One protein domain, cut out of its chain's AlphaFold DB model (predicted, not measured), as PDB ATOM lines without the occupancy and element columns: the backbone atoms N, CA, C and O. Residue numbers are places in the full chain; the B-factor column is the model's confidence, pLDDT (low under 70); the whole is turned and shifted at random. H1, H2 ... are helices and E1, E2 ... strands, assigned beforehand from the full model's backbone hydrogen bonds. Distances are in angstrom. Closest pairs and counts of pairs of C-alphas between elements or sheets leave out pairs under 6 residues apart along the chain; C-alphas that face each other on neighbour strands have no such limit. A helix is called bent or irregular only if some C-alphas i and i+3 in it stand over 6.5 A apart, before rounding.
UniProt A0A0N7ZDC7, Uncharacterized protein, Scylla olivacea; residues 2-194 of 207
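What this domain is: This is residues 2 to 194 of the 207 residues of an uncharacterized protein of Scylla olivacea (UniProt A0A0N7ZDC7). The model is a long rod built on one long helix, H2, with two strongly twisted sheets following each other along it: the sheet of E1, E2, E3, E6, E7 and E10 curls round its first part, and the sheet of E4, E5, E8 and E9 covers its later part. The tip of the hairpin E2 and E3, residues 32 to 37, sticks out at one end; H1 packs on H2 and E4, and H3 is at the other end. The 193 printed residues, with three named helices and ten strands in the order H1, E1 to E10, H2, H3, are of mixed class. The whole is loose, with a radius of gyration of the C-alphas of 21.7 A and spans of 78 by 33 by 24 A.

How they stand to each other: The largest sheet is branched: E1, residues 20 to 22, and E2, residues 25 to 33, lie on one side of E3, residues 36 to 50, and E6, residues 83 to 93, on the other; E7, residues 99 to 106, is the antiparallel neighbour of E6 and of E10, residues 137 to 142. The pairs with E3 are antiparallel too. Within hydrogen-bond range are N 20 and O 49, 2.8 A, N 29 and O 40, 2.9 A, N 43 and O 90, 2.9 A, N 87 and O 102, 2.9 A, and N 103 and O 140, 2.8 A. This sheet curls round residues 148 to 169 of H2, residues 148 to 183; the closest C-alphas of E10 and H2 are those of Val 139 and Met 155, 5.8 A apart. The second sheet, antiparallel, has the order E4, residues 56 to 65, E5, residues 71 to 80, E8, residues 109 to 118, and E9, residues 123 to 134, with N 62 and O 75, 2.9 A, N 76 and O 113, 3.0 A, and N 114 and O 128, 2.9 A. E5 runs on into E6 at 58 degrees, E7 into E8 at 59 degrees and E9 into E10 at 57 degrees. H2 is on the second sheet at a height of 10.4 A, over E8 and E9; its closest C-alpha to E9 is Glu 171, 5.2 A from that of Lys 130. H1, residues 2 to 14, touches H2 at residues 174 to 182 alone, at a steep tilt of 62 degrees, opposite ways, the closest C-alphas being those of Val 4 and Val 181, 6.1 A apart. H1 and H2 on one face of the second sheet make two layers, helices over a sheet. H3, residues 188 to 194, is on that sheet too, the C-alphas of Ile 71 and Leu 194 being 5.7 A apart. Every O i to N i+4 pair is within hydrogen-bond range in H1, 28 of 32 in H2, and 1 of 3 in H3, where 3 of 4 O i to N i+3 pairs are.

Where its parts are: H2 is 51.5 A long, E3 42.3 A and E6 31.3 A. H1 begins at C-alpha 2, (-21.650, 57.649, -161.138), and H3 ends at C-alpha 194, (-27.714, 40.053, -167.836). H2 and H3 are irregular: C-alphas 149 and 152 are 7.2 A apart, and C-alphas 189 and 192 are 7.8 A apart.

The domain as a whole: The two C-alphas farthest apart, those of Leu 34 and Pro 192, are 79.1 A apart. The printed part has no cut, its links between named elements are tight, and no printed residue is under 70 in pLDDT.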
ATOM      1  N   ASP A   2     -21.769  56.472-162.017       94.06
ATOM      2  CA  ASP A   2     -21.650  57.649-161.138       94.06
ATOM      3  C   ASP A   2     -21.635  57.249-159.648       94.06
ATOM      4  O   ASP A   2     -20.659  57.522-158.965       94.06
ATOM      5  N   LEU A   3     -22.577  56.399-159.214       93.62
ATOM      6  CA  LEU A   3     -22.562  55.797-157.869       93.62
ATOM      7  C   LEU A   3     -21.252  55.055-157.525       93.62
ATOM      8  O   LEU A   3     -20.811  55.088-156.381       93.62
ATOM      9  N   VAL A   4     -20.638  54.362-158.492       95.25
ATOM     10  CA  VAL A   4     -19.375  53.632-158.261       95.25
ATOM     11  C   VAL A   4     -18.245  54.627-157.999       95.25
ATOM     12  O   VAL A   4     -17.448  54.421-157.091       95.25
ATOM     13  N   MET A   5     -18.199  55.718-158.768       96.62
ATOM     14  CA  MET A   5     -17.202  56.770-158.584       96.62
ATOM     15  C   MET A   5     -17.412  57.499-157.264       96.62
ATOM     16  O   MET A   5     -16.450  57.638-156.524       96.62
ATOM     17  N   ASP A   6     -18.645  57.860-156.908       97.25
ATOM     18  CA  ASP A   6     -18.935  58.539-155.639       97.25
ATOM     19  C   ASP A   6     -18.451  57.719-154.428       97.25
ATOM     20  O   ASP A   6     -17.818  58.254-153.521       97.25
ATOM     21  N   ASN A   7     -18.669  56.399-154.435       97.56
ATOM     22  CA  ASN A   7     -18.170  55.520-153.369       97.56
ATOM     23  C   ASN A   7     -16.642  55.359-153.406       97.56
ATOM     24  O   ASN A   7     -16.004  55.354-152.355       97.56
ATOM     25  N   LEU A   8     -16.038  55.271-154.595       97.62
ATOM     26  CA  LEU A   8     -14.582  55.226-154.733       97.62
ATOM     27  C   LEU A   8     -13.924  56.499-154.180       97.62
ATOM     28  O   LEU A   8     -12.905  56.413-153.502       97.62
ATOM     29  N   GLN A   9     -14.510  57.673-154.428       98.19
ATOM     30  CA  GLN A   9     -14.022  58.942-153.882       98.19
ATOM     31  C   GLN A   9     -14.006  58.915-152.348       98.19
ATOM     32  O   GLN A   9     -13.005  59.297-151.744       98.19
ATOM     33  N   VAL A  10     -15.077  58.413-151.722       97.94
ATOM     34  CA  VAL A  10     -15.144  58.241-150.262       97.94
ATOM     35  C   VAL A  10     -14.042  57.298-149.781       97.94
ATOM     36  O   VAL A  10     -13.281  57.663-148.886       97.94
ATOM     37  N   MET A  11     -13.881  56.134-150.419       97.69
ATOM     38  CA  MET A  11     -12.836  55.173-150.052       97.69
ATOM     39  C   MET A  11     -11.428  55.763-150.169       97.69
ATOM     40  O   MET A  11     -10.597  55.515-149.295       97.69
ATOM     41  N   LEU A  12     -11.145  56.557-151.204       98.06
ATOM     42  CA  LEU A  12      -9.843  57.206-151.374       98.06
ATOM     43  C   LEU A  12      -9.533  58.166-150.223       98.06
ATOM     44  O   LEU A  12      -8.416  58.157-149.708       98.06
ATOM     45  N   VAL A  13     -10.512  58.957-149.785       98.12
ATOM     46  CA  VAL A  13     -10.337  59.882-148.658       98.12
ATOM     47  C   VAL A  13     -10.182  59.114-147.343       98.12
ATOM     48  O   VAL A  13      -9.231  59.352-146.601       98.12
ATOM     49  N   GLU A  14     -11.071  58.160-147.064       97.50
ATOM     50  CA  GLU A  14     -11.076  57.406-145.801       97.50
ATOM     51  C   GLU A  14      -9.823  56.542-145.610       97.50
ATOM     52  O   GLU A  14      -9.369  56.356-144.481       97.50
ATOM     53  N   ASN A  15      -9.227  56.054-146.701       97.00
ATOM     54  CA  ASN A  15      -8.006  55.247-146.666       97.00
ATOM     55  C   ASN A  15      -6.717  56.078-146.829       97.00
ATOM     56  O   ASN A  15      -5.639  55.502-146.957       97.00
ATOM     57  N   GLY A  16      -6.798  57.415-146.820       96.81
ATOM     58  CA  GLY A  16      -5.618  58.289-146.862       96.81
ATOM     59  C   GLY A  16      -4.915  58.349-148.222       96.81
ATOM     60  O   GLY A  16      -3.708  58.578-148.285       96.81
ATOM     61  N   PHE A  17      -5.653  58.132-149.313       97.50
ATOM     62  CA  PHE A  17      -5.176  58.330-150.685       97.50
ATOM     63  C   PHE A  17      -5.535  59.711-151.252       97.50
ATOM     64  O   PHE A  17      -5.148  60.034-152.374       97.50
ATOM     65  N   ASP A  18      -6.237  60.551-150.491       97.31
ATOM     66  CA  ASP A  18      -6.399  61.966-150.817       97.31
ATOM     67  C   ASP A  18      -6.549  62.834-149.544       97.31
ATOM     68  O   ASP A  18      -7.637  62.882-148.965       97.31
ATOM     69  N   PRO A  19      -5.477  63.517-149.077       98.06
ATOM     70  CA  PRO A  19      -4.131  63.528-149.653       98.06
ATOM     71  C   PRO A  19      -3.380  62.209-149.416       98.06
ATOM     72  O   PRO A  19      -3.468  61.626-148.340       98.06
ATOM     73  N   VAL A  20      -2.585  61.785-150.401       98.19
ATOM     74  CA  VAL A  20      -1.674  60.636-150.326       98.19
ATOM     75  C   VAL A  20      -0.241  61.086-150.058       98.19
ATOM     76  O   VAL A  20       0.220  62.088-150.608       98.19
ATOM     77  N   ALA A  21       0.490  60.321-149.248       98.12
ATOM     78  CA  ALA A  21       1.927  60.504-149.078       98.12
ATOM     79  C   ALA A  21       2.688  60.042-150.330       98.12
ATOM     80  O   ALA A  21       2.438  58.957-150.864       98.12
ATOM     81  N   LEU A  22       3.643  60.849-150.787       98.31
ATOM     82  CA  LEU A  22       4.524  60.484-151.888       98.31
ATOM     83  C   LEU A  22       5.799  59.808-151.344       98.31
ATOM     84  O   LEU A  22       6.362  60.282-150.355       98.31
ATOM     85  N   PRO A  23       6.280  58.715-151.964       97.94
ATOM     86  CA  PRO A  23       7.478  58.025-151.499       97.94
ATOM     87  C   PRO A  23       8.730  58.897-151.604       97.94
ATOM     88  O   PRO A  23       8.981  59.502-152.644       97.94
ATOM     89  N   ASN A  24       9.571  58.875-150.569       98.12
ATOM     90  CA  ASN A  24      10.881  59.518-150.627       98.12
ATOM     91  C   ASN A  24      11.691  58.980-151.811       98.12
ATOM     92  O   ASN A  24      11.726  57.774-152.066       98.12
ATOM     93  N   THR A  25      12.379  59.873-152.510       97.56
ATOM     94  CA  THR A  25      13.160  59.521-153.694       97.56
ATOM     95  C   THR A  25      14.368  60.441-153.832       97.56
ATOM     96  O   THR A  25      14.448  61.487-153.185       97.56
ATOM     97  N   SER A  26      15.341  60.055-154.648       96.38
ATOM     98  CA  SER A  26      16.578  60.812-154.813       96.38
ATOM     99  C   SER A  26      17.114  60.729-156.232       96.38
ATOM    100  O   SER A  26      17.001  59.694-156.888       96.38
ATOM    101  N   MET A  27      17.761  61.803-156.674       94.69
ATOM    102  CA  MET A  27      18.463  61.876-157.950       94.69
ATOM    103  C   MET A  27      19.916  62.284-157.713       94.69
ATOM    104  O   MET A  27      20.182  63.313-157.090       94.69
ATOM    105  N   GLY A  28      20.852  61.492-158.232       92.81
ATOM    106  CA  GLY A  28      22.255  61.889-158.325       92.81
ATOM    107  C   GLY A  28      22.471  62.844-159.497       92.81
ATOM    108  O   GLY A  28      21.852  62.690-160.549       92.81
ATOM    109  N   PHE A  29      23.358  63.815-159.330       89.38
ATOM    110  CA  PHE A  29      23.769  64.727-160.394       89.38
ATOM    111  C   PHE A  29      25.279  64.957-160.348       89.38
ATOM    112  O   PHE A  29      25.930  64.722-159.328       89.38
ATOM    113  N   SER A  30      25.852  65.406-161.459       87.31
ATOM    114  CA  SER A  30      27.272  65.743-161.532       87.31
ATOM    115  C   SER A  30      27.539  66.852-162.533       87.31
ATOM    116  O   SER A  30      26.816  66.954-163.522       87.31
ATOM    117  N   ASP A  31      28.592  67.626-162.295       83.12
ATOM    118  CA  ASP A  31      29.072  68.659-163.216       83.12
ATOM    119  C   ASP A  31      30.604  68.706-163.233       83.12
ATOM    120  O   ASP A  31      31.257  68.346-162.250       83.12
ATOM    121  N   GLU A  32      31.187  69.139-164.346       84.56
ATOM    122  CA  GLU A  32      32.634  69.286-164.490       84.56
ATOM    123  C   GLU A  32      33.038  70.743-164.255       84.56
ATOM    124  O   GLU A  32      32.708  71.642-165.026       84.56
ATOM    125  N   VAL A  33      33.809  70.982-163.193       74.88
ATOM    126  CA  VAL A  33      34.307  72.314-162.842       74.88
ATOM    127  C   VAL A  33      35.821  72.246-162.730       74.88
ATOM    128  O   VAL A  33      36.359  71.517-161.897       74.88
ATOM    129  N   LEU A  34      36.510  73.026-163.571       79.00
ATOM    130  CA  LEU A  34      37.977  73.102-163.631       79.00
ATOM    131  C   LEU A  34      38.662  71.742-163.897       79.00
ATOM    132  O   LEU A  34      39.724  71.465-163.344       79.00
ATOM    133  N   GLY A  35      38.067  70.894-164.744       83.69
ATOM    134  CA  GLY A  35      38.629  69.585-165.110       83.69
ATOM    135  C   GLY A  35      38.442  68.491-164.054       83.69
ATOM    136  O   GLY A  35      39.050  67.427-164.153       83.69
ATOM    137  N   VAL A  36      37.624  68.747-163.029       82.81
ATOM    138  CA  VAL A  36      37.246  67.775-161.997       82.81
ATOM    139  C   VAL A  36      35.738  67.557-162.076       82.81
ATOM    140  O   VAL A  36      34.982  68.527-162.101       82.81
ATOM    141  N   VAL A  37      35.300  66.296-162.111       86.38
ATOM    142  CA  VAL A  37      33.878  65.933-162.036       86.38
ATOM    143  C   VAL A  37      33.445  65.941-160.578       86.38
ATOM    144  O   VAL A  37      33.990  65.217-159.745       86.38
ATOM    145  N   TRP A  38      32.450  66.759-160.278       81.69
ATOM    146  CA  TRP A  38      31.869  66.899-158.955       81.69
ATOM    147  C   TRP A  38      30.516  66.207-158.913       81.69
ATOM    148  O   TRP A  38      29.729  66.335-159.847       81.69
ATOM    149  N   HIS A  39      30.228  65.510-157.816       88.62
ATOM    150  CA  HIS A  39      28.973  64.792-157.618       88.62
ATOM    151  C   HIS A  39      28.115  65.460-156.541       88.62
ATOM    152  O   HIS A  39      28.619  65.968-155.535       88.62
ATOM    153  N   GLY A  40      26.804  65.415-156.736       90.62
ATOM    154  CA  GLY A  40      25.805  65.841-155.771       90.62
ATOM    155  C   GLY A  40      24.559  64.964-155.820       90.62
ATOM    156  O   GLY A  40      24.431  64.058-156.646       90.62
ATOM    157  N   GLU A  41      23.646  65.215-154.893       94.25
ATOM    158  CA  GLU A  41      22.422  64.442-154.720       94.25
ATOM    159  C   GLU A  41      21.268  65.361-154.313       94.25
ATOM    160  O   GLU A  41      21.401  66.177-153.401       94.25
ATOM    161  N   ALA A  42      20.119  65.213-154.968       95.12
ATOM    162  CA  ALA A  42      18.865  65.841-154.576       95.12
ATOM    163  C   ALA A  42      17.955  64.787-153.945       95.12
ATOM    164  O   ALA A  42      17.601  63.812-154.604       95.12
ATOM    165  N   LYS A  43      17.571  64.984-152.682       96.69
ATOM    166  CA  LYS A  43      16.627  64.123-151.955       96.69
ATOM    167  C   LYS A  43      15.281  64.809-151.834       96.69
ATOM    168  O   LYS A  43      15.221  65.919-151.316       96.69
ATOM    169  N   LEU A  44      14.224  64.128-152.256       98.06
ATOM    170  CA  LEU A  44      12.836  64.548-152.122       98.06
ATOM    171  C   LEU A  44      12.191  63.761-150.980       98.06
ATOM    172  O   LEU A  44      12.249  62.528-150.966       98.06
ATOM    173  N   TYR A  45      11.615  64.470-150.015       98.19
ATOM    174  CA  TYR A  45      10.999  63.893-148.822       98.19
ATOM    175  C   TYR A  45       9.818  64.735-148.333       98.19
ATOM    176  O   TYR A  45       9.575  65.833-148.840       98.19
ATOM    177  N   ASP A  46       9.063  64.179-147.381       98.06
ATOM    178  CA  ASP A  46       7.821  64.755-146.845       98.06
ATOM    179  C   ASP A  46       6.829  65.135-147.956       98.06
ATOM    180  O   ASP A  46       6.130  66.148-147.902       98.06
ATOM    181  N   GLY A  47       6.809  64.307-149.003       98.44
ATOM    182  CA  GLY A  47       5.989  64.545-150.170       98.44
ATOM    183  C   GLY A  47       4.534  64.183-149.939       98.44
ATOM    184  O   GLY A  47       4.216  63.192-149.279       98.44
ATOM    185  N   TRP A  48       3.639  64.946-150.549       98.50
ATOM    186  CA  TRP A  48       2.213  64.645-150.562       98.50
ATOM    187  C   TRP A  48       1.576  65.064-151.883       98.50
ATOM    188  O   TRP A  48       2.061  65.961-152.575       98.50
ATOM    189  N   MET A  49       0.470  64.417-152.232       98.44
ATOM    190  CA  MET A  49      -0.361  64.750-153.383       98.44
ATOM    191  C   MET A  49      -1.837  64.685-153.006       98.44
ATOM    192  O   MET A  49      -2.245  63.836-152.226       98.44
ATOM    193  N   ARG A  50      -2.646  65.572-153.577       98.50
ATOM    194  CA  ARG A  50      -4.102  65.604-153.428       98.50
ATOM    195  C   ARG A  50      -4.800  65.726-154.774       98.50
ATOM    196  O   ARG A  50      -4.194  66.207-155.735       98.50
ATOM    197  N   GLY A  51      -6.082  65.387-154.812       98.06
ATOM    198  CA  GLY A  51      -6.938  65.444-155.996       98.06
ATOM    199  C   GLY A  51      -7.186  64.086-156.658       98.06
ATOM    200  O   GLY A  51      -7.842  64.038-157.692       98.06
ATOM    201  N   LEU A  52      -6.703  62.980-156.088       97.88
ATOM    202  CA  LEU A  52      -6.986  61.627-156.580       97.88
ATOM    203  C   LEU A  52      -8.465  61.238-156.399       97.88
ATOM    204  O   LEU A  52      -9.028  60.553-157.248       97.88
ATOM    205  N   ALA A  53      -9.130  61.743-155.358       98.19
ATOM    206  CA  ALA A  53     -10.564  61.590-155.114       98.19
ATOM    207  C   ALA A  53     -11.429  62.512-155.996       98.19
ATOM    208  O   ALA A  53     -12.621  62.657-155.759       98.19
ATOM    209  N   SER A  54     -10.864  63.136-157.034       98.25
ATOM    210  CA  SER A  54     -11.636  63.860-158.056       98.25
ATOM    211  C   SER A  54     -12.072  62.969-159.228       98.25
ATOM    212  O   SER A  54     -12.568  63.475-160.239       98.25
ATOM    213  N   ILE A  55     -11.858  61.652-159.122       98.12
ATOM    214  CA  ILE A  55     -12.224  60.688-160.161       98.12
ATOM    215  C   ILE A  55     -13.728  60.716-160.430       98.12
ATOM    216  O   ILE A  55     -14.545  60.571-159.525       98.12
ATOM    217  N   HIS A  56     -14.107  60.900-161.685       97.88
ATOM    218  CA  HIS A  56     -15.503  60.964-162.100       97.88
ATOM    219  C   HIS A  56     -15.670  60.386-163.500       97.88
ATOM    220  O   HIS A  56     -14.713  60.261-164.267       97.88
ATOM    221  N   ARG A  57     -16.908  60.046-163.859       97.06
ATOM    222  CA  ARG A  57     -17.232  59.671-165.235       97.06
ATOM    223  C   ARG A  57     -17.166  60.908-166.133       97.06
ATOM    224  O   ARG A  57     -17.842  61.895-165.863       97.06
ATOM    225  N   SER A  58     -16.402  60.829-167.217       95.81
ATOM    226  CA  SER A  58     -16.200  61.932-168.169       95.81
ATOM    227  C   SER A  58     -16.879  61.719-169.523       95.81
ATOM    228  O   SER A  58     -16.983  62.650-170.319       95.81
ATOM    229  N   GLY A  59     -17.390  60.512-169.788       90.56
ATOM    230  CA  GLY A  59     -18.092  60.180-171.029       90.56
ATOM    231  C   GLY A  59     -19.243  59.197-170.835       90.56
ATOM    232  O   GLY A  59     -19.706  58.950-169.721       90.56
ATOM    233  N   ASN A  60     -19.732  58.632-171.938       88.75
ATOM    234  CA  ASN A  60     -20.763  57.599-171.883       88.75
ATOM    235  C   ASN A  60     -20.216  56.310-171.263       88.75
ATOM    236  O   ASN A  60     -19.027  56.007-171.359       88.75
ATOM    237  N   ALA A  61     -21.114  55.567-170.622       92.69
ATOM    238  CA  ALA A  61     -20.859  54.194-170.228       92.69
ATOM    239  C   ALA A  61     -21.644  53.273-171.165       92.69
ATOM    240  O   ALA A  61     -22.824  53.516-171.430       92.69
ATOM    241  N   GLU A  62     -20.994  52.234-171.672       93.50
ATOM    242  CA  GLU A  62     -21.540  51.362-172.707       93.50
ATOM    243  C   GLU A  62     -21.427  49.902-172.294       93.50
ATOM    244  O   GLU A  62     -20.399  49.459-171.787       93.50
ATOM    245  N   PHE A  63     -22.483  49.126-172.528       92.88
ATOM    246  CA  PHE A  63     -22.418  47.688-172.313       92.88
ATOM    247  C   PHE A  63     -21.666  47.011-173.451       92.88
ATOM    248  O   PHE A  63     -22.021  47.153-174.623       92.88
ATOM    249  N   ILE A  64     -20.695  46.182-173.092       93.00
ATOM    250  CA  ILE A  64     -20.056  45.262-174.022       93.00
ATOM    251  C   ILE A  64     -21.007  44.090-174.226       93.00
ATOM    252  O   ILE A  64     -21.437  43.459-173.257       93.00
ATOM    253  N   LYS A  65     -21.311  43.773-175.483       91.38
ATOM    254  CA  LYS A  65     -22.137  42.620-175.847       91.38
ATOM    255  C   LYS A  65     -21.307  41.558-176.561       91.38
ATOM    256  O   LYS A  65     -20.343  41.876-177.252       91.38
ATOM    257  N   ASN A  66     -21.664  40.290-176.385       87.38
ATOM    258  CA  ASN A  66     -21.126  39.199-177.197       87.38
ATOM    259  C   ASN A  66     -21.821  39.140-178.579       87.38
ATOM    260  O   ASN A  66     -22.718  39.931-178.874       87.38
ATOM    261  N   SER A  67     -21.427  38.181-179.422       86.88
ATOM    262  CA  SER A  67     -22.011  37.964-180.757       86.88
ATOM    263  C   SER A  67     -23.508  37.624-180.744       86.88
ATOM    264  O   SER A  67     -24.181  37.800-181.752       86.88
ATOM    265  N   GLU A  68     -24.033  37.162-179.611       83.88
ATOM    266  CA  GLU A  68     -25.448  36.832-179.402       83.88
ATOM    267  C   GLU A  68     -26.248  38.020-178.833       83.88
ATOM    268  O   GLU A  68     -27.435  37.895-178.540       83.88
ATOM    269  N   GLY A  69     -25.608  39.179-178.640       84.31
ATOM    270  CA  GLY A  69     -26.236  40.381-178.093       84.31
ATOM    271  C   GLY A  69     -26.387  40.392-176.566       84.31
ATOM    272  O   GLY A  69     -26.982  41.334-176.037       84.31
ATOM    273  N   ARG A  70     -25.838  39.401-175.850       86.00
ATOM    274  CA  ARG A  70     -25.849  39.345-174.379       86.00
ATOM    275  C   ARG A  70     -24.771  40.240-173.789       86.00
ATOM    276  O   ARG A  70     -23.660  40.300-174.316       86.00
ATOM    277  N   ILE A  71     -25.096  40.906-172.685       90.62
ATOM    278  CA  ILE A  71     -24.161  41.765-171.956       90.62
ATOM    279  C   ILE A  71     -23.073  40.890-171.327       90.62
ATOM    280  O   ILE A  71     -23.374  39.902-170.668       90.62
ATOM    281  N   ARG A  72     -21.811  41.260-171.543       92.88
ATOM    282  CA  ARG A  72     -20.631  40.590-170.977       92.88
ATOM    283  C   ARG A  72     -19.721  41.528-170.186       92.88
ATOM    284  O   ARG A  72     -18.764  41.073-169.576       92.88
ATOM    285  N   GLY A  73     -19.976  42.832-170.243       93.62
ATOM    286  CA  GLY A  73     -19.114  43.831-169.631       93.62
ATOM    287  C   GLY A  73     -19.671  45.243-169.746       93.62
ATOM    288  O   GLY A  73     -20.728  45.465-170.344       93.62
ATOM    289  N   LEU A  74     -18.933  46.190-169.187       94.25
ATOM    290  CA  LEU A  74     -19.201  47.618-169.191       94.25
ATOM    291  C   LEU A  74     -17.898  48.360-169.501       94.25
ATOM    292  O   LEU A  74     -16.865  48.067-168.908       94.25
ATOM    293  N   LEU A  75     -17.976  49.344-170.388       96.25
ATOM    294  CA  LEU A  75     -16.919  50.309-170.670       96.25
ATOM    295  C   LEU A  75     -17.335  51.674-170.151       96.25
ATOM    296  O   LEU A  75     -18.499  52.052-170.288       96.25
ATOM    297  N   ALA A  76     -16.394  52.430-169.598       96.88
ATOM    298  CA  ALA A  76     -16.614  53.831-169.280       96.88
ATOM    299  C   ALA A  76     -15.339  54.653-169.473       96.88
ATOM    300  O   ALA A  76     -14.233  54.210-169.161       96.88
ATOM    301  N   SER A  77     -15.524  55.889-169.932       96.69
ATOM    302  CA  SER A  77     -14.489  56.918-169.861       96.69
ATOM    303  C   SER A  77     -14.598  57.651-168.532       96.69
ATOM    304  O   SER A  77     -15.662  58.185-168.188       96.69
ATOM    305  N   LEU A  78     -13.497  57.665-167.792       97.81
ATOM    306  CA  LEU A  78     -13.344  58.353-166.520       97.81
ATOM    307  C   LEU A  78     -12.271  59.436-166.659       97.81
ATOM    308  O   LEU A  78     -11.420  59.378-167.548       97.81
ATOM    309  N   SER A  79     -12.289  60.415-165.764       97.81
ATOM    310  CA  SER A  79     -11.226  61.408-165.663       97.81
ATOM    311  C   SER A  79     -10.935  61.752-164.207       97.81
ATOM    312  O   SER A  79     -11.814  61.716-163.349       97.81
ATOM    313  N   LEU A  80      -9.682  62.106-163.948       98.19
ATOM    314  CA  LEU A  80      -9.219  62.770-162.736       98.19
ATOM    315  C   LEU A  80      -9.145  64.273-163.011       98.19
ATOM    316  O   LEU A  80      -8.628  64.697-164.048       98.19
ATOM    317  N   GLY A  81      -9.649  65.072-162.076       98.19
ATOM    318  CA  GLY A  81      -9.475  66.520-162.053       98.19
ATOM    319  C   GLY A  81      -8.041  66.940-161.719       98.19
ATOM    320  O   GLY A  81      -7.121  66.124-161.660       98.19
ATOM    321  N   GLU A  82      -7.838  68.244-161.514       98.12
ATOM    322  CA  GLU A  82      -6.511  68.777-161.194       98.12
ATOM    323  C   GLU A  82      -5.957  68.174-159.895       98.12
ATOM    324  O   GLU A  82      -6.634  68.147-158.864       98.12
ATOM    325  N   MET A  83      -4.696  67.744-159.936       98.50
ATOM    326  CA  MET A  83      -3.977  67.246-158.765       98.50
ATOM    327  C   MET A  83      -2.882  68.229-158.379       98.50
ATOM    328  O   MET A  83      -2.253  68.852-159.236       98.50
ATOM    329  N   LYS A  84      -2.645  68.354-157.076       98.56
ATOM    330  CA  LYS A  84      -1.577  69.194-156.528       98.56
ATOM    331  C   LYS A  84      -0.697  68.374-155.622       98.56
ATOM    332  O   LYS A  84      -1.213  67.596-154.827       98.56
ATOM    333  N   GLY A  85       0.602  68.589-155.697       98.44
ATOM    334  CA  GLY A  85       1.551  67.967-154.799       98.44
ATOM    335  C   GLY A  85       2.649  68.917-154.375       98.44
ATOM    336  O   GLY A  85       2.836  70.001-154.936       98.44
ATOM    337  N   HIS A  86       3.373  68.492-153.357       98.62
ATOM    338  CA  HIS A  86       4.534  69.195-152.853       98.62
ATOM    339  C   HIS A  86       5.557  68.188-152.334       98.62
ATOM    340  O   HIS A  86       5.195  67.087-151.925       98.62
ATOM    341  N   TYR A  87       6.824  68.582-152.395       98.50
ATOM    342  CA  TYR A  87       7.951  67.922-151.758       98.50
ATOM    343  C   TYR A  87       8.862  68.958-151.117       98.50
ATOM    344  O   TYR A  87       9.071  70.047-151.666       98.50
ATOM    345  N   VAL A  88       9.522  68.546-150.039       98.06
ATOM    346  CA  VAL A  88      10.749  69.190-149.585       98.06
ATOM    347  C   VAL A  88      11.932  68.551-150.309       98.06
ATOM    348  O   VAL A  88      12.055  67.328-150.380       98.06
ATOM    349  N   CYS A  89      12.813  69.379-150.862       96.69
ATOM    350  CA  CYS A  89      14.023  68.967-151.559       96.69
ATOM    351  C   CYS A  89      15.263  69.400-150.776       96.69
ATOM    352  O   CYS A  89      15.445  70.579-150.484       96.69
ATOM    353  N   LEU A  90      16.153  68.457-150.473       95.06
ATOM    354  CA  LEU A  90      17.497  68.733-149.978       95.06
ATOM    355  C   LEU A  90      18.496  68.422-151.091       95.06
ATOM    356  O   LEU A  90      18.769  67.254-151.369       95.06
ATOM    357  N   ALA A  91      19.038  69.465-151.718       92.00
ATOM    358  CA  ALA A  91      20.015  69.336-152.793       92.00
ATOM    359  C   ALA A  91      21.421  69.572-152.250       92.00
ATOM    360  O   ALA A  91      21.785  70.705-151.950       92.00
ATOM    361  N   LYS A  92      22.211  68.509-152.111       89.56
ATOM    362  CA  LYS A  92      23.583  68.559-151.604       89.56
ATOM    363  C   LYS A  92      24.594  68.506-152.736       89.56
ATOM    364  O   LYS A  92      24.511  67.660-153.620       89.56
ATOM    365  N   PHE A  93      25.602  69.351-152.632       83.06
ATOM    366  CA  PHE A  93      26.809  69.329-153.437       83.06
ATOM    367  C   PHE A  93      27.994  69.425-152.473       83.06
ATOM    368  O   PHE A  93      28.127  70.420-151.763       83.06
ATOM    369  N   MET A  94      28.815  68.372-152.383       79.88
ATOM    370  CA  MET A  94      29.892  68.279-151.377       79.88
ATOM    371  C   MET A  94      29.396  68.495-149.928       79.88
ATOM    372  O   MET A  94      29.955  69.297-149.186       79.88
ATOM    373  N   ASP A  95      28.302  67.825-149.543       75.31
ATOM    374  CA  ASP A  95      27.639  67.911-148.222       75.31
ATOM    375  C   ASP A  95      27.028  69.266-147.824       75.31
ATOM    376  O   ASP A  95      26.323  69.351-146.815       75.31
ATOM    377  N   LEU A  96      27.197  70.300-148.646       75.31
ATOM    378  CA  LEU A  96      26.566  71.606-148.488       75.31
ATOM    379  C   LEU A  96      25.415  71.738-149.478       75.31
ATOM    380  O   LEU A  96      25.524  71.347-150.638       75.31
ATOM    381  N   GLY A  97      24.284  72.273-149.033       76.81
ATOM    382  CA  GLY A  97      23.105  72.272-149.882       76.81
ATOM    383  C   GLY A  97      21.966  73.128-149.366       76.81
ATOM    384  O   GLY A  97      21.701  73.095-148.162       76.81
ATOM    385  N   PRO A  98      21.281  73.892-150.232       90.94
ATOM    386  CA  PRO A  98      20.041  74.541-149.852       90.94
ATOM    387  C   PRO A  98      18.918  73.513-149.654       90.94
ATOM    388  O   PRO A  98      18.903  72.435-150.255       90.94
ATOM    389  N   ILE A  99      17.943  73.900-148.834       94.31
ATOM    390  CA  ILE A  99      16.614  73.290-148.830       94.31
ATOM    391  C   ILE A  99      15.754  74.074-149.821       94.31
ATOM    392  O   ILE A  99      15.806  75.306-149.857       94.31
ATOM    393  N   ALA A 100      14.989  73.354-150.628       95.31
ATOM    394  CA  ALA A 100      14.101  73.898-151.635       95.31
ATOM    395  C   ALA A 100      12.711  73.265-151.538       95.31
ATOM    396  O   ALA A 100      12.558  72.133-151.085       95.31
ATOM    397  N   ASP A 101      11.709  73.986-152.020       97.69
ATOM    398  CA  ASP A 101      10.342  73.506-152.173       97.69
ATOM    399  C   ASP A 101      10.089  73.126-153.627       97.69
ATOM    400  O   ASP A 101      10.402  73.896-154.541       97.69
ATOM    401  N   VAL A 102       9.483  71.962-153.837       98.25
ATOM    402  CA  VAL A 102       9.054  71.486-155.153       98.25
ATOM    403  C   VAL A 102       7.535  71.437-155.158       98.25
ATOM    404  O   VAL A 102       6.933  70.657-154.431       98.25
ATOM    405  N   PHE A 103       6.913  72.275-155.977       98.56
ATOM    406  CA  PHE A 103       5.471  72.313-156.195       98.56
ATOM    407  C   PHE A 103       5.135  71.561-157.475       98.56
ATOM    408  O   PHE A 103       5.821  71.722-158.487       98.56
ATOM    409  N   ILE A 104       4.084  70.753-157.420       98.62
ATOM    410  CA  ILE A 104       3.621  69.918-158.523       98.62
ATOM    411  C   ILE A 104       2.165  70.282-158.799       98.62
ATOM    412  O   ILE A 104       1.326  70.184-157.903       98.62
ATOM    413  N   ASP A 105       1.853  70.649-160.035       98.50
ATOM    414  CA  ASP A 105       0.487  70.839-160.516       98.50
ATOM    415  C   ASP A 105       0.258  69.916-161.721       98.50
ATOM    416  O   ASP A 105       0.993  69.965-162.706       98.50
ATOM    417  N   VAL A 106      -0.761  69.058-161.659       98.38
ATOM    418  CA  VAL A 106      -1.130  68.148-162.754       98.38
ATOM    419  C   VAL A 106      -2.493  68.546-163.298       98.38
ATOM    420  O   VAL A 106      -3.472  68.604-162.550       98.38
ATOM    421  N   LYS A 107      -2.587  68.773-164.611       97.50
ATOM    422  CA  LYS A 107      -3.808  69.236-165.300       97.50
ATOM    423  C   LYS A 107      -4.842  68.137-165.576       97.50
ATOM    424  O   LYS A 107      -5.486  68.133-166.621       97.50
ATOM    425  N   GLY A 108      -5.005  67.221-164.626       96.25
ATOM    426  CA  GLY A 108      -5.923  66.089-164.714       96.25
ATOM    427  C   GLY A 108      -5.395  64.914-165.527       96.25
ATOM    428  O   GLY A 108      -4.233  64.877-165.943       96.25
ATOM    429  N   SER A 109      -6.243  63.907-165.708       97.44
ATOM    430  CA  SER A 109      -5.905  62.680-166.429       97.44
ATOM    431  C   SER A 109      -7.159  62.011-166.976       97.44
ATOM    432  O   SER A 109      -8.186  62.007-166.309       97.44
ATOM    433  N   ASP A 110      -7.054  61.392-168.148       98.06
ATOM    434  CA  ASP A 110      -8.086  60.509-168.684       98.06
ATOM    435  C   ASP A 110      -7.774  59.062-168.312       98.06
ATOM    436  O   ASP A 110      -6.628  58.601-168.416       98.06
ATOM    437  N   VAL A 111      -8.814  58.352-167.894       97.88
ATOM    438  CA  VAL A 111      -8.755  56.984-167.399       97.88
ATOM    439  C   VAL A 111      -9.765  56.137-168.170       97.88
ATOM    440  O   VAL A 111     -10.949  56.458-168.258       97.88
ATOM    441  N   TYR A 112      -9.292  55.032-168.732       97.25
ATOM    442  CA  TYR A 112     -10.131  54.006-169.336       97.25
ATOM    443  C   TYR A 112     -10.522  52.980-168.284       97.25
ATOM    444  O   TYR A 112      -9.666  52.494-167.539       97.25
ATOM    445  N   PHE A 113     -11.804  52.636-168.260       98.00
ATOM    446  CA  PHE A 113     -12.350  51.617-167.386       98.00
ATOM    447  C   PHE A 113     -13.097  50.553-168.184       98.00
ATOM    448  O   PHE A 113     -13.933  50.860-169.037       98.00
ATOM    449  N   GLU A 114     -12.827  49.301-167.840       97.31
ATOM    450  CA  GLU A 114     -13.533  48.129-168.326       97.31
ATOM    451  C   GLU A 114     -13.820  47.190-167.160       97.31
ATOM    452  O   GLU A 114     -12.923  46.830-166.396       97.31
ATOM    453  N   ALA A 115     -15.073  46.764-167.057       96.88
ATOM    454  CA  ALA A 115     -15.486  45.698-166.166       96.88
ATOM    455  C   ALA A 115     -16.130  44.562-166.952       96.88
ATOM    456  O   ALA A 115     -16.885  44.796-167.897       96.88
ATOM    457  N   LEU A 116     -15.879  43.331-166.528       95.19
ATOM    458  CA  LEU A 116     -16.503  42.135-167.075       95.19
ATOM    459  C   LEU A 116     -17.581  41.627-166.124       95.19
ATOM    460  O   LEU A 116     -17.471  41.754-164.907       95.19
ATOM    461  N   LEU A 117     -18.652  41.088-166.695       93.38
ATOM    462  CA  LEU A 117     -19.730  40.466-165.941       93.38
ATOM    463  C   LEU A 117     -19.343  39.022-165.612       93.38
ATOM    464  O   LEU A 117     -19.226  38.193-166.514       93.38
ATOM    465  N   ASP A 118     -19.211  38.711-164.327       90.31
ATOM    466  CA  ASP A 118     -19.240  37.342-163.827       90.31
ATOM    467  C   ASP A 118     -20.702  36.881-163.780       90.31
ATOM    468  O   ASP A 118     -21.491  37.301-162.926       90.31
ATOM    469  N   THR A 119     -21.074  36.022-164.726       84.69
ATOM    470  CA  THR A 119     -22.438  35.500-164.852       84.69
ATOM    471  C   THR A 119     -22.791  34.461-163.794       84.69
ATOM    472  O   THR A 119     -23.974  34.210-163.574       84.69
ATOM    473  N   HIS A 120     -21.802  33.871-163.116       84.81
ATOM    474  CA  HIS A 120     -22.036  32.934-162.019       84.81
ATOM    475  C   HIS A 120     -22.391  33.671-160.732       84.81
ATOM    476  O   HIS A 120     -23.263  33.228-159.989       84.81
ATOM    477  N   GLN A 121     -21.722  34.795-160.477       86.06
ATOM    478  CA  GLN A 121     -21.951  35.612-159.282       86.06
ATOM    479  C   GLN A 121     -22.958  36.742-159.505       86.06
ATOM    480  O   GLN A 121     -23.381  37.370-158.538       86.06
ATOM    481  N   CYS A 122     -23.343  36.998-160.759       88.75
ATOM    482  CA  CYS A 122     -24.129  38.163-161.161       88.75
ATOM    483  C   CYS A 122     -23.479  39.475-160.690       88.75
ATOM    484  O   CYS A 122     -24.128  40.323-160.082       88.75
ATOM    485  N   LYS A 123     -22.175  39.642-160.938       91.31
ATOM    486  CA  LYS A 123     -21.411  40.826-160.510       91.31
ATOM    487  C   LYS A 123     -20.478  41.322-161.598       91.31
ATOM    488  O   LYS A 123     -19.924  40.531-162.353       91.31
ATOM    489  N   PHE A 124     -20.283  42.635-161.663       93.44
ATOM    490  CA  PHE A 124     -19.205  43.203-162.465       93.44
ATOM    491  C   PHE A 124     -17.896  43.162-161.679       93.44
ATOM    492  O   PHE A 124     -17.885  43.441-160.485       93.44
ATOM    493  N   ARG A 125     -16.799  42.852-162.365       94.62
ATOM    494  CA  ARG A 125     -15.432  42.909-161.840       94.62
ATOM    495  C   ARG A 125     -14.620  43.819-162.744       94.62
ATOM    496  O   ARG A 125     -14.687  43.677-163.965       94.62
ATOM    497  N   ALA A 126     -13.907  44.769-162.164       96.12
ATOM    498  CA  ALA A 126     -12.979  45.630-162.865       96.12
ATOM    499  C   ALA A 126     -11.879  44.768-163.494       96.12
ATOM    500  O   ALA A 126     -11.057  44.148-162.821       96.12
ATOM    501  N   GLU A 127     -11.847  44.745-164.818       96.38
ATOM    502  CA  GLU A 127     -10.804  44.062-165.574       96.38
ATOM    503  C   GLU A 127      -9.641  45.027-165.806       96.38
ATOM    504  O   GLU A 127      -8.485  44.740-165.479       96.38
ATOM    505  N   VAL A 128      -9.969  46.232-166.279       96.56
ATOM    506  CA  VAL A 128      -9.013  47.291-166.591       96.56
ATOM    507  C   VAL A 128      -9.453  48.585-165.923       96.56
ATOM    508  O   VAL A 128     -10.576  49.044-166.102       96.56
ATOM    509  N   LEU A 129      -8.524  49.223-165.223       97.44
ATOM    510  CA  LEU A 129      -8.597  50.636-164.883       97.44
ATOM    511  C   LEU A 129      -7.227  51.211-165.210       97.44
ATOM    512  O   LEU A 129      -6.238  50.761-164.646       97.44
ATOM    513  N   LYS A 130      -7.136  52.113-166.189       97.56
ATOM    514  CA  LYS A 130      -5.842  52.528-166.741       97.56
ATOM    515  C   LYS A 130      -5.812  53.987-167.131       97.56
ATOM    516  O   LYS A 130      -6.695  54.456-167.842       97.56
ATOM    517  N   VAL A 131      -4.733  54.677-166.774       98.00
ATOM    518  CA  VAL A 131      -4.462  56.025-167.282       98.00
ATOM    519  C   VAL A 131      -4.138  55.947-168.775       98.00
ATOM    520  O   VAL A 131      -3.089  55.438-169.178       98.00
ATOM    521  N   THR A 132      -5.026  56.471-169.616       97.25
ATOM    522  CA  THR A 132      -4.806  56.546-171.070       97.25
ATOM    523  C   THR A 132      -4.069  57.807-171.468       97.25
ATOM    524  O   THR A 132      -3.287  57.796-172.418       97.25
ATOM    525  N   LYS A 133      -4.304  58.897-170.740       96.75
ATOM    526  CA  LYS A 133      -3.647  60.176-170.976       96.75
ATOM    527  C   LYS A 133      -3.436  60.886-169.654       96.75
ATOM    528  O   LYS A 133      -4.376  61.077-168.891       96.75
ATOM    529  N   LEU A 134      -2.205  61.309-169.412       96.38
ATOM    530  CA  LEU A 134      -1.887  62.209-168.314       96.38
ATOM    531  C   LEU A 134      -1.847  63.638-168.860       96.38
ATOM    532  O   LEU A 134      -1.273  63.867-169.929       96.38
ATOM    533  N   GLY A 135      -2.485  64.576-168.163       95.00
ATOM    534  CA  GLY A 135      -2.361  66.002-168.452       95.00
ATOM    535  C   GLY A 135      -0.927  66.495-168.251       95.00
ATOM    536  O   GLY A 135      -0.048  65.743-167.825       95.00
ATOM    537  N   SER A 136      -0.677  67.770-168.560       96.38
ATOM    538  CA  SER A 136       0.631  68.364-168.279       96.38
ATOM    539  C   SER A 136       0.934  68.293-166.782       96.38
ATOM    540  O   SER A 136       0.048  68.500-165.949       96.38
ATOM    541  N   ILE A 137       2.190  67.978-166.467       97.94
ATOM    542  CA  ILE A 137       2.744  68.079-165.122       97.94
ATOM    543  C   ILE A 137       3.631  69.315-165.125       97.94
ATOM    544  O   ILE A 137       4.670  69.331-165.783       97.94
ATOM    545  N   ASP A 138       3.217  70.333-164.391       98.00
ATOM    546  CA  ASP A 138       3.992  71.540-164.176       98.00
ATOM    547  C   ASP A 138       4.724  71.402-162.838       98.00
ATOM    548  O   ASP A 138       4.110  71.219-161.784       98.00
ATOM    549  N   VAL A 139       6.055  71.466-162.880       98.06
ATOM    550  CA  VAL A 139       6.906  71.416-161.686       98.06
ATOM    551  C   VAL A 139       7.546  72.781-161.487       98.06
ATOM    552  O   VAL A 139       8.170  73.322-162.397       98.06
ATOM    553  N   SER A 140       7.421  73.341-160.286       97.06
ATOM    554  CA  SER A 140       8.060  74.600-159.899       97.06
ATOM    555  C   SER A 140       8.951  74.382-158.688       97.06
ATOM    556  O   SER A 140       8.513  73.814-157.692       97.06
ATOM    557  N   ILE A 141      10.196  74.852-158.759       96.31
ATOM    558  CA  ILE A 141      11.175  74.674-157.686       96.31
ATOM    559  C   ILE A 141      11.587  76.040-157.143       96.31
ATOM    560  O   ILE A 141      12.005  76.917-157.900       96.31
ATOM    561  N   LYS A 142      11.488  76.224-155.825       95.06
ATOM    562  CA  LYS A 142      11.884  77.453-155.126       95.06
ATOM    563  C   LYS A 142      12.982  77.141-154.117       95.06
ATOM    564  O   LYS A 142      12.837  76.218-153.334       95.06
ATOM    565  N   GLY A 143      14.066  77.919-154.120       90.50
ATOM    566  CA  GLY A 143      15.171  77.768-153.157       90.50
ATOM    567  C   GLY A 143      16.476  77.186-153.717       90.50
ATOM    568  O   GLY A 143      17.453  77.094-152.986       90.50
ATOM    569  N   LEU A 144      16.553  76.865-155.016       86.62
ATOM    570  CA  LEU A 144      17.775  76.347-155.663       86.62
ATOM    571  C   LEU A 144      18.655  77.423-156.329       86.62
ATOM    572  O   LEU A 144      19.358  77.122-157.284       86.62
ATOM    573  N   SER A 145      18.659  78.675-155.862       80.25
ATOM    574  CA  SER A 145      19.316  79.791-156.578       80.25
ATOM    575  C   SER A 145      20.789  79.548-156.951       80.25
ATOM    576  O   SER A 145      21.200  79.910-158.047       80.25
ATOM    577  N   VAL A 146      21.579  78.918-156.074       79.50
ATOM    578  CA  VAL A 146      23.003  78.603-156.337       79.50
ATOM    579  C   VAL A 146      23.165  77.328-157.172       79.50
ATOM    580  O   VAL A 146      24.114  77.194-157.936       79.50
ATOM    581  N   LEU A 147      22.206  76.407-157.072       82.81
ATOM    582  CA  LEU A 147      22.151  75.158-157.831       82.81
ATOM    583  C   LEU A 147      21.168  75.281-159.009       82.81
ATOM    584  O   LEU A 147      20.480  74.331-159.364       82.81
ATOM    585  N   GLY A 148      21.078  76.464-159.628       84.94
ATOM    586  CA  GLY A 148      20.125  76.720-160.715       84.94
ATOM    587  C   GLY A 148      20.321  75.796-161.922       84.94
ATOM    588  O   GLY A 148      19.377  75.511-162.652       84.94
ATOM    589  N   TRP A 149      21.536  75.279-162.095       85.94
ATOM    590  CA  TRP A 149      21.906  74.387-163.188       85.94
ATOM    591  C   TRP A 149      21.273  72.983-163.090       85.94
ATOM    592  O   TRP A 149      21.026  72.384-164.132       85.94
ATOM    593  N   ILE A 150      20.927  72.476-161.890       88.88
ATOM    594  CA  ILE A 150      20.245  71.165-161.740       88.88
ATOM    595  C   ILE A 150      18.723  71.246-161.893       88.88
ATOM    596  O   ILE A 150      18.057  70.212-161.907       88.88
ATOM    597  N   VAL A 151      18.153  72.455-161.955       92.06
ATOM    598  CA  VAL A 151      16.700  72.672-161.868       92.06
ATOM    599  C   VAL A 151      15.958  71.904-162.959       92.06
ATOM    600  O   VAL A 151      15.004  71.198-162.645       92.06
ATOM    601  N   SER A 152      16.418  71.978-164.209       92.94
ATOM    602  CA  SER A 152      15.765  71.302-165.336       92.94
ATOM    603  C   SER A 152      15.771  69.780-165.184       92.94
ATOM    604  O   SER A 152      14.728  69.147-165.330       92.94
ATOM    605  N   SER A 153      16.916  69.192-164.827       93.19
ATOM    606  CA  SER A 153      17.031  67.743-164.613       93.19
ATOM    607  C   SER A 153      16.187  67.274-163.429       93.19
ATOM    608  O   SER A 153      15.541  66.233-163.503       93.19
ATOM    609  N   LEU A 154      16.139  68.059-162.348       94.69
ATOM    610  CA  LEU A 154      15.303  67.751-161.191       94.69
ATOM    611  C   LEU A 154      13.808  67.849-161.529       94.69
ATOM    612  O   LEU A 154      13.037  66.992-161.102       94.69
ATOM    613  N   MET A 155      13.390  68.845-162.314       96.38
ATOM    614  CA  MET A 155      12.012  68.942-162.812       96.38
ATOM    615  C   MET A 155      11.638  67.714-163.647       96.38
ATOM    616  O   MET A 155      10.593  67.116-163.406       96.38
ATOM    617  N   GLU A 156      12.494  67.301-164.585       96.38
ATOM    618  CA  GLU A 156      12.267  66.113-165.418       96.38
ATOM    619  C   GLU A 156      12.138  64.836-164.588       96.38
ATOM    620  O   GLU A 156      11.186  64.069-164.758       96.38
ATOM    621  N   PHE A 157      13.036  64.651-163.623       97.12
ATOM    622  CA  PHE A 157      12.975  63.537-162.689       97.12
ATOM    623  C   PHE A 157      11.662  63.506-161.899       97.12
ATOM    624  O   PHE A 157      11.003  62.465-161.843       97.12
ATOM    625  N   VAL A 158      11.244  64.646-161.335       97.81
ATOM    626  CA  VAL A 158       9.972  64.760-160.605       97.81
ATOM    627  C   VAL A 158       8.797  64.431-161.525       97.81
ATOM    628  O   VAL A 158       7.927  63.660-161.132       97.81
ATOM    629  N   MET A 159       8.772  64.941-162.760       97.88
ATOM    630  CA  MET A 159       7.699  64.647-163.719       97.88
ATOM    631  C   MET A 159       7.578  63.146-164.015       97.88
ATOM    632  O   MET A 159       6.472  62.601-163.975       97.88
ATOM    633  N   ILE A 160       8.697  62.461-164.273       97.44
ATOM    634  CA  ILE A 160       8.716  61.013-164.540       97.44
ATOM    635  C   ILE A 160       8.233  60.236-163.313       97.44
ATOM    636  O   ILE A 160       7.368  59.364-163.434       97.44
ATOM    637  N   PHE A 161       8.753  60.579-162.133       97.94
ATOM    638  CA  PHE A 161       8.386  59.932-160.878       97.94
ATOM    639  C   PHE A 161       6.887  60.076-160.583       97.94
ATOM    640  O   PHE A 161       6.200  59.086-160.333       97.94
ATOM    641  N   ILE A 162       6.357  61.298-160.679       98.06
ATOM    642  CA  ILE A 162       4.945  61.591-160.422       98.06
ATOM    643  C   ILE A 162       4.030  60.911-161.443       98.06
ATOM    644  O   ILE A 162       3.003  60.351-161.062       98.06
ATOM    645  N   SER A 163       4.411  60.893-162.722       97.88
ATOM    646  CA  SER A 163       3.665  60.173-163.759       97.88
ATOM    647  C   SER A 163       3.542  58.684-163.432       97.88
ATOM    648  O   SER A 163       2.448  58.122-163.508       97.88
ATOM    649  N   GLY A 164       4.646  58.049-163.027       98.06
ATOM    650  CA  GLY A 164       4.655  56.647-162.610       98.06
ATOM    651  C   GLY A 164       3.800  56.397-161.368       98.06
ATOM    652  O   GLY A 164       3.023  55.445-161.341       98.06
ATOM    653  N   PHE A 165       3.888  57.281-160.374       98.00
ATOM    654  CA  PHE A 165       3.118  57.178-159.138       98.00
ATOM    655  C   PHE A 165       1.603  57.254-159.376       98.00
ATOM    656  O   PHE A 165       0.872  56.378-158.912       98.00
ATOM    657  N   ILE A 166       1.131  58.244-160.146       98.12
ATOM    658  CA  ILE A 166      -0.298  58.398-160.475       98.12
ATOM    659  C   ILE A 166      -0.802  57.163-161.222       98.12
ATOM    660  O   ILE A 166      -1.830  56.600-160.848       98.12
ATOM    661  N   LYS A 167      -0.067  56.706-162.245       98.31
ATOM    662  CA  LYS A 167      -0.422  55.494-162.999       98.31
ATOM    663  C   LYS A 167      -0.548  54.288-162.086       98.31
ATOM    664  O   LYS A 167      -1.547  53.587-162.160       98.31
ATOM    665  N   ASN A 168       0.423  54.083-161.197       98.06
ATOM    666  CA  ASN A 168       0.400  52.960-160.274       98.06
ATOM    667  C   ASN A 168      -0.816  53.012-159.341       98.06
ATOM    668  O   ASN A 168      -1.502  52.005-159.208       98.06
ATOM    669  N   ILE A 169      -1.122  54.164-158.729       97.75
ATOM    670  CA  ILE A 169      -2.311  54.292-157.869       97.75
ATOM    671  C   ILE A 169      -3.593  53.985-158.643       97.75
ATOM    672  O   ILE A 169      -4.433  53.239-158.147       97.75
ATOM    673  N   VAL A 170      -3.748  54.542-159.844       98.19
ATOM    674  CA  VAL A 170      -4.952  54.319-160.654       98.19
ATOM    675  C   VAL A 170      -5.069  52.850-161.059       98.19
ATOM    676  O   VAL A 170      -6.121  52.246-160.896       98.19
ATOM    677  N   GLU A 171      -3.992  52.260-161.568       98.06
ATOM    678  CA  GLU A 171      -4.017  50.915-162.152       98.06
ATOM    679  C   GLU A 171      -4.082  49.792-161.110       98.06
ATOM    680  O   GLU A 171      -4.506  48.684-161.437       98.06
ATOM    681  N   THR A 172      -3.690  50.071-159.864       97.31
ATOM    682  CA  THR A 172      -3.674  49.083-158.777       97.31
ATOM    683  C   THR A 172      -4.694  49.434-157.698       97.31
ATOM    684  O   THR A 172      -5.777  48.863-157.661       97.31
ATOM    685  N   VAL A 173      -4.405  50.441-156.875       97.31
ATOM    686  CA  VAL A 173      -5.214  50.806-155.705       97.31
ATOM    687  C   VAL A 173      -6.648  51.162-156.085       97.31
ATOM    688  O   VAL A 173      -7.591  50.612-155.517       97.31
ATOM    689  N   MET A 174      -6.843  52.068-157.048       98.00
ATOM    690  CA  MET A 174      -8.195  52.469-157.448       98.00
ATOM    691  C   MET A 174      -8.947  51.322-158.118       98.00
ATOM    692  O   MET A 174     -10.164  51.240-157.966       98.00
ATOM    693  N   LYS A 175      -8.248  50.429-158.829       97.75
ATOM    694  CA  LYS A 175      -8.860  49.241-159.428       97.75
ATOM    695  C   LYS A 175      -9.404  48.324-158.332       97.75
ATOM    696  O   LYS A 175     -10.591  48.010-158.354       97.75
ATOM    697  N   ASP A 176      -8.575  47.992-157.345       97.12
ATOM    698  CA  ASP A 176      -8.948  47.118-156.229       97.12
ATOM    699  C   ASP A 176     -10.110  47.712-155.413       97.12
ATOM    700  O   ASP A 176     -11.064  47.017-155.065       97.12
ATOM    701  N   MET A 177     -10.087  49.021-155.149       97.44
ATOM    702  CA  MET A 177     -11.202  49.705-154.481       97.44
ATOM    703  C   MET A 177     -12.470  49.724-155.342       97.44
ATOM    704  O   MET A 177     -13.570  49.564-154.819       97.44
ATOM    705  N   THR A 178     -12.337  49.882-156.661       97.25
ATOM    706  CA  THR A 178     -13.478  49.807-157.582       97.25
ATOM    707  C   THR A 178     -14.117  48.423-157.543       97.25
ATOM    708  O   THR A 178     -15.342  48.339-157.520       97.25
ATOM    709  N   ASP A 179     -13.324  47.352-157.466       95.56
ATOM    710  CA  ASP A 179     -13.833  45.987-157.298       95.56
ATOM    711  C   ASP A 179     -14.647  45.828-156.012       95.56
ATOM    712  O   ASP A 179     -15.749  45.281-156.046       95.56
ATOM    713  N   VAL A 180     -14.168  46.379-154.892       95.56
ATOM    714  CA  VAL A 180     -14.915  46.382-153.621       95.56
ATOM    715  C   VAL A 180     -16.260  47.101-153.764       95.56
ATOM    716  O   VAL A 180     -17.286  46.608-153.289       95.56
ATOM    717  N   VAL A 181     -16.283  48.250-154.444       96.00
ATOM    718  CA  VAL A 181     -17.523  49.003-154.676       96.00
ATOM    719  C   VAL A 181     -18.468  48.235-155.598       96.00
ATOM    720  O   VAL A 181     -19.655  48.125-155.290       96.00
ATOM    721  N   LEU A 182     -17.977  47.679-156.707       94.56
ATOM    722  CA  LEU A 182     -18.787  46.878-157.630       94.56
ATOM    723  C   LEU A 182     -19.390  45.654-156.937       94.56
ATOM    724  O   LEU A 182     -20.557  45.339-157.167       94.56
ATOM    725  N   ASP A 183     -18.641  45.022-156.036       92.44
ATOM    726  CA  ASP A 183     -19.105  43.873-155.264       92.44
ATOM    727  C   ASP A 183     -20.266  44.190-154.320       92.44
ATOM    728  O   ASP A 183     -21.009  43.273-153.949       92.44
ATOM    729  N   SER A 184     -20.439  45.456-153.941       90.50
ATOM    730  CA  SER A 184     -21.547  45.914-153.097       90.50
ATOM    731  C   SER A 184     -22.851  46.157-153.868       90.50
ATOM    732  O   SER A 184     -23.908  46.305-153.251       90.50
ATOM    733  N   ILE A 185     -22.804  46.186-155.203       90.38
ATOM    734  CA  ILE A 185     -23.970  46.460-156.046       90.38
ATOM    735  C   ILE A 185     -24.748  45.166-156.295       90.38
ATOM    736  O   ILE A 185     -24.228  44.209-156.866       90.38
ATOM    737  N   ASP A 186     -26.028  45.163-155.922       87.50
ATOM    738  CA  ASP A 186     -26.942  44.062-156.229       87.50
ATOM    739  C   ASP A 186     -27.477  44.171-157.666       87.50
ATOM    740  O   ASP A 186     -28.266  45.063-157.994       87.50
ATOM    741  N   LEU A 187     -27.046  43.248-158.531       86.50
ATOM    742  CA  LEU A 187     -27.504  43.147-159.921       86.50
ATOM    743  C   LEU A 187     -28.624  42.121-160.115       86.50
ATOM    744  O   LEU A 187     -29.110  41.976-161.239       86.50
ATOM    745  N   SER A 188     -29.084  41.453-159.054       83.12
ATOM    746  CA  SER A 188     -30.167  40.462-159.125       83.12
ATOM    747  C   SER A 188     -31.417  40.981-159.857       83.12
ATOM    748  O   SER A 188     -31.954  40.243-160.687       83.12
ATOM    749  N   PRO A 189     -31.854  42.250-159.677       84.38
ATOM    750  CA  PRO A 189     -32.991  42.797-160.427       84.38
ATOM    751  C   PRO A 189     -32.792  42.837-161.951       84.38
ATOM    752  O   PRO A 189     -33.763  42.893-162.703       84.38
ATOM    753  N   LEU A 190     -31.543  42.815-162.422       83.00
ATOM    754  CA  LEU A 190     -31.169  42.823-163.837       83.00
ATOM    755  C   LEU A 190     -30.802  41.424-164.362       83.00
ATOM    756  O   LEU A 190     -30.547  41.277-165.558       83.00
ATOM    757  N   GLY A 191     -30.814  40.394-163.511       82.19
ATOM    758  CA  GLY A 191     -30.407  39.021-163.826       82.19
ATOM    759  C   GLY A 191     -30.968  38.451-165.139       82.19
ATOM    760  O   GLY A 191     -30.173  37.951-165.938       82.19
ATOM    761  N   PRO A 192     -32.278  38.585-165.442       81.75
ATOM    762  CA  PRO A 192     -32.857  38.096-166.699       81.75
ATOM    763  C   PRO A 192     -32.281  38.762-167.956       81.75
ATOM    764  O   PRO A 192     -32.163  38.129-169.002       81.75
ATOM    765  N   ILE A 193     -31.896  40.039-167.861       80.25
ATOM    766  CA  ILE A 193     -31.302  40.808-168.965       80.25
ATOM    767  C   ILE A 193     -29.808  40.491-169.086       80.25
ATOM    768  O   ILE A 193     -29.269  40.384-170.187       80.25
ATOM    769  N   LEU A 194     -29.142  40.336-167.942       82.62
ATOM    770  CA  LEU A 194     -27.714  40.053-167.836       82.62
ATOM    771  C   LEU A 194     -27.375  38.574-168.076       82.62
ATOM    772  O   LEU A 194     -26.204  38.226-168.176       82.62
TER     773      LEU A 194